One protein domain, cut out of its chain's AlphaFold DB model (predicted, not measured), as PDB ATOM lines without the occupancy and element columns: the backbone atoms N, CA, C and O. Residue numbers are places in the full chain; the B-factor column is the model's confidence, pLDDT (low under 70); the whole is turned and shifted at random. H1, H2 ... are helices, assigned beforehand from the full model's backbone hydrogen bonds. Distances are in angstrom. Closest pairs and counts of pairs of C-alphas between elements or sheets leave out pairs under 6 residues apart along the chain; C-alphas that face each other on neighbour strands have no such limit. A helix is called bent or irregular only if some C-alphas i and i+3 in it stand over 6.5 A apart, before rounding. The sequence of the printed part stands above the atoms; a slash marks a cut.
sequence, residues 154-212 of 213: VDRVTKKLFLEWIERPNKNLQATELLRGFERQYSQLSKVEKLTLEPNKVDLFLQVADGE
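AT A GLANCE: This is residues 154 to 212 of the 213 residues of an uncharacterized protein of Physcomitrium patens (UniProt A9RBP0). H1 and H2 form a helical hairpin, and the sharply bent H3 folds back as a V over it, its second arm, H3b, packing on both. The all-helix printed part has 59 residues, with H1, H2 and H3 in chain order and no named strand. It is compact, radius of gyration of the C-alphas 11.1 A, spanning 31 by 20 by 16 A.

HOW THE PARTS SIT: Start at H3, residues 191 to 210, one helix by its hydrogen bonds but bent: C-alphas 199 and 202 are 7.9 A apart. Its arms H3a, residues 191 to 199, and H3b, residues 202 to 210, stand about perpendicular, 74 degrees; H3a is irregular, C-alphas 196 and 199 being 7.1 A apart. H3b touches H1, residues 154 to 167, at 166 to 167 alone; the closest C-alphas, Ile 166 and Val 208, are 5.3 A apart. H3b touches H2, residues 175 to 188; the closest C-alphas, Phe 182 and Phe 205, are 7.3 A apart. The hairpin H1 and H2 only just touch, with 3 pairs of C-alphas within 8 A, Phe 162 and Gln 185 closest at 6.7 A, opposite ways at a shallow tilt of 15 degrees. O i to N i+4 pairs are within hydrogen-bond range throughout H1 and H3b, 9 of 10 in H2 and 4 of 5 in H3a.

IN THESE COORDINATES: Find C-alpha 154 at (114.999, 125.033, 86.536), where H1 begins its 19.7 A; H2 is 20.2 A long, and H3b ends at C-alpha 210, (122.300, 148.516, 72.436).

THE WHOLE: The printed part has no cut and no long link. Look for pLDDT under 70 at residues 154 to 159, 169 to 175, 178 and 208 to 212.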
ATOM      1  N   VAL A 154     116.023 124.301  87.292       51.88
ATOM      2  CA  VAL A 154     114.999 125.033  86.536       51.88
ATOM      3  C   VAL A 154     115.129 126.551  86.664       51.88
ATOM      4  O   VAL A 154     115.101 127.229  85.637       51.88
ATOM      5  N   ASP A 155     115.326 127.099  87.864       59.47
ATOM      6  CA  ASP A 155     115.447 128.553  88.052       59.47
ATOM      7  C   ASP A 155     116.766 129.036  87.430       59.47
ATOM      8  O   ASP A 155     116.776 129.853  86.509       59.47
ATOM      9  N   ARG A 156     117.888 128.393  87.781       63.12
ATOM     10  CA  ARG A 156     119.213 128.696  87.209       63.12
ATOM     11  C   ARG A 156     119.254 128.553  85.682       63.12
ATOM     12  O   ARG A 156     119.897 129.373  85.023       63.12
ATOM     13  N   VAL A 157     118.596 127.542  85.113       64.62
ATOM     14  CA  VAL A 157     118.433 127.350  83.664       64.62
ATOM     15  C   VAL A 157     117.564 128.462  83.084       64.62
ATOM     16  O   VAL A 157     117.949 129.037  82.072       64.62
ATOM     17  N   THR A 158     116.470 128.850  83.740       64.12
ATOM     18  CA  THR A 158     115.596 129.959  83.314       64.12
ATOM     19  C   THR A 158     116.328 131.301  83.330       64.12
ATOM     20  O   THR A 158     116.270 132.042  82.351       64.12
ATOM     21  N   LYS A 159     117.109 131.601  84.372       69.94
ATOM     22  CA  LYS A 159     117.963 132.796  84.430       69.94
ATOM     23  C   LYS A 159     119.086 132.764  83.403       69.94
ATOM     24  O   LYS A 159     119.380 133.796  82.805       69.94
ATOM     25  N   LYS A 160     119.703 131.603  83.168       78.38
ATOM     26  CA  LYS A 160     120.720 131.447  82.122       78.38
ATOM     27  C   LYS A 160     120.122 131.683  80.733       78.38
ATOM     28  O   LYS A 160     120.693 132.450  79.969       78.38
ATOM     29  N   LEU A 161     118.966 131.091  80.435       75.12
ATOM     30  CA  LEU A 161     118.244 131.280  79.173       75.12
ATOM     31  C   LEU A 161     117.770 132.728  78.991       75.12
ATOM     32  O   LEU A 161     117.804 133.237  77.877       75.12
ATOM     33  N   PHE A 162     117.367 133.404  80.072       76.44
ATOM     34  CA  PHE A 162     117.000 134.820  80.047       76.44
ATOM     35  C   PHE A 162     118.186 135.718  79.672       76.44
ATOM     36  O   PHE A 162     118.057 136.564  78.794       76.44
ATOM     37  N   LEU A 163     119.347 135.511  80.301       78.94
ATOM     38  CA  LEU A 163     120.562 136.272  79.995       78.94
ATOM     39  C   LEU A 163     121.087 135.960  78.589       78.94
ATOM     40  O   LEU A 163     121.426 136.874  77.849       78.94
ATOM     41  N   GLU A 164     121.060 134.692  78.180       79.50
ATOM     42  CA  GLU A 164     121.427 134.293  76.819       79.50
ATOM     43  C   GLU A 164     120.465 134.885  75.775       79.50
ATOM     44  O   GLU A 164     120.883 135.241  74.679       79.50
ATOM     45  N   TRP A 165     119.174 135.027  76.094       77.19
ATOM     46  CA  TRP A 165     118.209 135.708  75.228       77.19
ATOM     47  C   TRP A 165     118.502 137.208  75.094       77.19
ATOM     48  O   TRP A 165     118.355 137.739  73.998       77.19
ATOM     49  N   ILE A 166     118.955 137.866  76.168       70.19
ATOM     50  CA  ILE A 166     119.378 139.277  76.153       70.19
ATOM     51  C   ILE A 166     120.627 139.475  75.288       70.19
ATOM     52  O   ILE A 166     120.710 140.447  74.545       70.19
ATOM     53  N   GLU A 167     121.580 138.544  75.353       72.62
ATOM     54  CA  GLU A 167     122.824 138.589  74.570       72.62
ATOM     55  C   GLU A 167     122.622 138.271  73.077       72.62
ATOM     56  O   GLU A 167     123.519 138.501  72.261       72.62
ATOM     57  N   ARG A 168     121.459 137.736  72.679       70.69
ATOM     58  CA  ARG A 168     121.160 137.442  71.272       70.69
ATOM     59  C   ARG A 168     120.804 138.735  70.525       70.69
ATOM     60  O   ARG A 168     119.798 139.361  70.853       70.69
ATOM     61  N   PRO A 169     121.535 139.100  69.453       54.66
ATOM     62  CA  PRO A 169     121.230 140.293  68.672       54.66
ATOM     63  C   PRO A 169     119.924 140.090  67.898       54.66
ATOM     64  O   PRO A 169     119.856 139.291  66.957       54.66
ATOM     65  N   ASN A 170     118.874 140.799  68.300       59.62
ATOM     66  CA  ASN A 170     117.519 140.612  67.793       59.62
ATOM     67  C   ASN A 170     117.142 141.717  66.797       59.62
ATOM     68  O   ASN A 170     116.363 142.600  67.111       59.62
ATOM     69  N   LYS A 171     117.724 141.652  65.598       55.66
ATOM     70  CA  LYS A 171     117.951 142.792  64.685       55.66
ATOM     71  C   LYS A 171     116.730 143.410  63.969       55.66
ATOM     72  O   LYS A 171     116.932 144.074  62.960       55.66
ATOM     73  N   ASN A 172     115.489 143.105  64.354       58.47
ATOM     74  CA  ASN A 172     114.305 143.491  63.560       58.47
ATOM     75  C   ASN A 172     113.034 143.765  64.391       58.47
ATOM     76  O   ASN A 172     111.935 143.736  63.829       58.47
ATOM     77  N   LEU A 173     113.131 143.967  65.709       66.06
ATOM     78  CA  LEU A 173     111.942 144.167  66.548       66.06
ATOM     79  C   LEU A 173     111.727 145.645  66.861       66.06
ATOM     80  O   LEU A 173     112.636 146.341  67.288       66.06
ATOM     81  N   GLN A 174     110.488 146.130  66.736       68.25
ATOM     82  CA  GLN A 174     110.156 147.461  67.250       68.25
ATOM     83  C   GLN A 174     110.348 147.503  68.774       68.25
ATOM     84  O   GLN A 174     110.067 146.524  69.469       68.25
ATOM     85  N   ALA A 175     110.735 148.662  69.319       65.06
ATOM     86  CA  ALA A 175     110.940 148.864  70.759       65.06
ATOM     87  C   ALA A 175     109.758 148.384  71.632       65.06
ATOM     88  O   ALA A 175     109.947 147.882  72.739       65.06
ATOM     89  N   THR A 176     108.529 148.486  71.119       70.44
ATOM     90  CA  THR A 176     107.307 147.987  71.769       70.44
ATOM     91  C   THR A 176     107.256 146.457  71.850       70.44
ATOM     92  O   THR A 176     106.798 145.899  72.848       70.44
ATOM     93  N   GLU A 177     107.750 145.754  70.831       73.94
ATOM     94  CA  GLU A 177     107.831 144.293  70.806       73.94
ATOM     95  C   GLU A 177     108.991 143.765  71.648       73.94
ATOM     96  O   GLU A 177     108.841 142.732  72.304       73.94
ATOM     97  N   LEU A 178     110.099 144.506  71.688       69.50
ATOM     98  CA  LEU A 178     111.246 144.243  72.553       69.50
ATOM     99  C   LEU A 178     110.846 144.357  74.029       69.50
ATOM    100  O   LEU A 178     111.091 143.431  74.803       69.50
ATOM    101  N   LEU A 179     110.124 145.420  74.402       73.06
ATOM    102  CA  LEU A 179     109.577 145.589  75.751       73.06
ATOM    103  C   LEU A 179     108.603 144.464  76.120       73.06
ATOM    104  O   LEU A 179     108.747 143.846  77.174       73.06
ATOM    105  N   ARG A 180     107.667 144.125  75.226       75.94
ATOM    106  CA  ARG A 180     106.716 143.020  75.442       75.94
ATOM    107  C   ARG A 180     107.429 141.672  75.605       75.94
ATOM    108  O   ARG A 180     107.021 140.855  76.429       75.94
ATOM    109  N   GLY A 181     108.478 141.421  74.819       77.56
ATOM    110  CA  GLY A 181     109.304 140.215  74.904       77.56
ATOM    111  C   GLY A 181     110.082 140.141  76.215       77.56
ATOM    112  O   GLY A 181     110.024 139.121  76.905       77.56
ATOM    113  N   PHE A 182     110.725 141.244  76.595       78.25
ATOM    114  CA  PHE A 182     111.453 141.373  77.850       78.25
ATOM    115  C   PHE A 182     110.536 141.153  79.054       78.25
ATOM    116  O   PHE A 182     110.849 140.333  79.909       78.25
ATOM    117  N   GLU A 183     109.370 141.801  79.110       79.81
ATOM    118  CA  GLU A 183     108.408 141.617  80.202       79.81
ATOM    119  C   GLU A 183     107.894 140.177  80.286       79.81
ATOM    120  O   GLU A 183     107.815 139.608  81.378       79.81
ATOM    121  N   ARG A 184     107.606 139.547  79.140       81.12
ATOM    122  CA  ARG A 184     107.156 138.151  79.082       81.12
ATOM    123  C   ARG A 184     108.214 137.187  79.610       81.12
ATOM    124  O   ARG A 184     107.872 136.259  80.339       81.12
ATOM    125  N   GLN A 185     109.480 137.396  79.265       72.75
ATOM    126  CA  GLN A 185     110.582 136.555  79.734       72.75
ATOM    127  C   GLN A 185     110.939 136.854  81.197       72.75
ATOM    128  O   GLN A 185     111.059 135.942  82.008       72.75
ATOM    129  N   TYR A 186     110.970 138.128  81.586       77.06
ATOM    130  CA  TYR A 186     111.193 138.551  82.966       77.06
ATOM    131  C   TYR A 186     110.098 138.025  83.906       77.06
ATOM    132  O   TYR A 186     110.371 137.672  85.049       77.06
ATOM    133  N   SER A 187     108.851 137.913  83.435       80.06
ATOM    134  CA  SER A 187     107.743 137.350  84.215       80.06
ATOM    135  C   SER A 187     107.895 135.855  84.522       80.06
ATOM    136  O   SER A 187     107.377 135.417  85.549       80.06
ATOM    137  N   GLN A 188     108.642 135.107  83.702       75.75
ATOM    138  CA  GLN A 188     108.905 133.675  83.894       75.75
ATOM    139  C   GLN A 188     109.996 133.404  84.936       75.75
ATOM    140  O   GLN A 188     110.067 132.298  85.456       75.75
ATOM    141  N   LEU A 189     110.797 134.414  85.290       77.25
ATOM    142  CA  LEU A 189     111.794 134.297  86.352       77.25
ATOM    143  C   LEU A 189     111.136 134.020  87.709       77.25
ATOM    144  O   LEU A 189     110.062 134.556  88.031       77.25
ATOM    145  N   SER A 190     111.825 133.253  88.548       74.00
ATOM    146  CA  SER A 190     111.393 133.004  89.921       74.00
ATOM    147  C   SER A 190     111.404 134.288  90.760       74.00
ATOM    148  O   SER A 190     112.007 135.314  90.421       74.00
ATOM    149  N   LYS A 191     110.727 134.250  91.910       77.25
ATOM    150  CA  LYS A 191     110.654 135.399  92.823       77.25
ATOM    151  C   LYS A 191     112.037 135.815  93.341       77.25
ATOM    152  O   LYS A 191     112.289 137.007  93.488       77.25
ATOM    153  N   VAL A 192     112.924 134.854  93.592       70.19
ATOM    154  CA  VAL A 192     114.289 135.108  94.083       70.19
ATOM    155  C   VAL A 192     115.141 135.757  92.991       70.19
ATOM    156  O   VAL A 192     115.851 136.723  93.252       70.19
ATOM    157  N   GLU A 193     115.020 135.305  91.747       71.56
ATOM    158  CA  GLU A 193     115.809 135.839  90.634       71.56
ATOM    159  C   GLU A 193     115.395 137.250  90.251       71.56
ATOM    160  O   GLU A 193     116.260 138.108  90.060       71.56
ATOM    161  N   LYS A 194     114.086 137.515  90.233       78.25
ATOM    162  CA  LYS A 194     113.547 138.869  90.062       78.25
ATOM    163  C   LYS A 194     114.130 139.824  91.095       78.25
ATOM    164  O   LYS A 194     114.598 140.886  90.710       78.25
ATOM    165  N   LEU A 195     114.192 139.426  92.371       71.31
ATOM    166  CA  LEU A 195     114.795 140.241  93.434       71.31
ATOM    167  C   LEU A 195     116.287 140.520  93.196       71.31
ATOM    168  O   LEU A 195     116.764 141.596  93.544       71.31
ATOM    169  N   THR A 196     117.020 139.585  92.583       74.75
ATOM    170  CA  THR A 196     118.441 139.796  92.253       74.75
ATOM    171  C   THR A 196     118.671 140.669  91.018       74.75
ATOM    172  O   THR A 196     119.715 141.307  90.925       74.75
ATOM    173  N   LEU A 197     117.724 140.699  90.073       74.88
ATOM    174  CA  LEU A 197     117.848 141.416  88.797       74.88
ATOM    175  C   LEU A 197     117.117 142.764  88.785       74.88
ATOM    176  O   LEU A 197     117.407 143.593  87.930       74.88
ATOM    177  N   GLU A 198     116.203 142.995  89.730       74.50
ATOM    178  CA  GLU A 198     115.464 144.253  89.911       74.50
ATOM    179  C   GLU A 198     116.375 145.493  89.876       74.50
ATOM    180  O   GLU A 198     116.151 146.358  89.030       74.50
ATOM    181  N   PRO A 199     117.478 145.550  90.658       72.25
ATOM    182  CA  PRO A 199     118.316 146.747  90.718       72.25
ATOM    183  C   PRO A 199     118.980 147.129  89.389       72.25
ATOM    184  O   PRO A 199     119.367 148.281  89.235       72.25
ATOM    185  N   ASN A 200     119.125 146.172  88.464       77.44
ATOM    186  CA  ASN A 200     119.804 146.336  87.173       77.44
ATOM    187  C   ASN A 200     118.848 146.096  85.992       77.44
ATOM    188  O   ASN A 200     119.278 145.890  84.861       77.44
ATOM    189  N   LYS A 201     117.535 146.069  86.239       75.94
ATOM    190  CA  LYS A 201     116.531 145.720  85.228       75.94
ATOM    191  C   LYS A 201     116.551 146.679  84.036       75.94
ATOM    192  O   LYS A 201     116.381 146.242  82.901       75.94
ATOM    193  N   VAL A 202     116.767 147.969  84.302       74.25
ATOM    194  CA  VAL A 202     116.873 149.012  83.271       74.25
ATOM    195  C   VAL A 202     118.129 148.807  82.429       74.25
ATOM    196  O   VAL A 202     118.037 148.818  81.208       74.25
ATOM    197  N   ASP A 203     119.270 148.528  83.059       77.88
ATOM    198  CA  ASP A 203     120.532 148.280  82.350       77.88
ATOM    199  C   ASP A 203     120.450 147.030  81.468       77.88
ATOM    200  O   ASP A 203     120.921 147.031  80.335       77.88
ATOM    201  N   LEU A 204     119.789 145.975  81.951       78.62
ATOM    202  CA  LEU A 204     119.534 144.761  81.173       78.62
ATOM    203  C   LEU A 204     118.633 145.036  79.967       78.62
ATOM    204  O   LEU A 204     118.878 144.492  78.899       78.62
ATOM    205  N   PHE A 205     117.612 145.884  80.110       74.94
ATOM    206  CA  PHE A 205     116.775 146.297  78.983       74.94
ATOM    207  C   PHE A 205     117.567 147.119  77.957       74.94
ATOM    208  O   PHE A 205     117.434 146.891  76.755       74.94
ATOM    209  N   LEU A 206     118.426 148.029  78.425       73.19
ATOM    210  CA  LEU A 206     119.304 148.812  77.559       73.19
ATOM    211  C   LEU A 206     120.306 147.928  76.814       73.19
ATOM    212  O   LEU A 206     120.511 148.164  75.636       73.19
ATOM    213  N   GLN A 207     120.844 146.868  77.424       72.81
ATOM    214  CA  GLN A 207     121.718 145.905  76.732       72.81
ATOM    215  C   GLN A 207     121.024 145.185  75.569       72.81
ATOM    216  O   GLN A 207     121.653 144.944  74.544       72.81
ATOM    217  N   VAL A 208     119.727 144.875  75.699       66.31
ATOM    218  CA  VAL A 208     118.946 144.310  74.583       66.31
ATOM    219  C   VAL A 208     118.810 145.332  73.445       66.31
ATOM    220  O   VAL A 208     118.820 144.950  72.279       66.31
ATOM    221  N   ALA A 209     118.684 146.621  73.780       63.00
ATOM    222  CA  ALA A 209     118.521 147.709  72.816       63.00
ATOM    223  C   ALA A 209     119.846 148.182  72.184       63.00
ATOM    224  O   ALA A 209     119.854 148.594  71.030       63.00
ATOM    225  N   ASP A 210     120.967 148.094  72.903       61.66
ATOM    226  CA  ASP A 210     122.300 148.516  72.436       61.66
ATOM    227  C   ASP A 210     122.820 147.625  71.293       61.66
ATOM    228  O   ASP A 210     123.657 148.038  70.499       61.66
ATOM    229  N   GLY A 211     122.280 146.408  71.159       54.50
ATOM    230  CA  GLY A 211     122.513 145.534  70.006       54.50
ATOM    231  C   GLY A 211     121.797 145.960  68.713       54.50
ATOM    232  O   GLY A 211     121.960 145.275  67.698       54.50
ATOM    233  N   GLU A 212     120.999 147.036  68.743       48.78
ATOM    234  CA  GLU A 212     120.298 147.609  67.583       48.78
ATOM    235  C   GLU A 212     120.854 148.962  67.089       48.78
ATOM    236  O   GLU A 212     120.474 149.378  65.992       48.78
TER     237      GLU A 212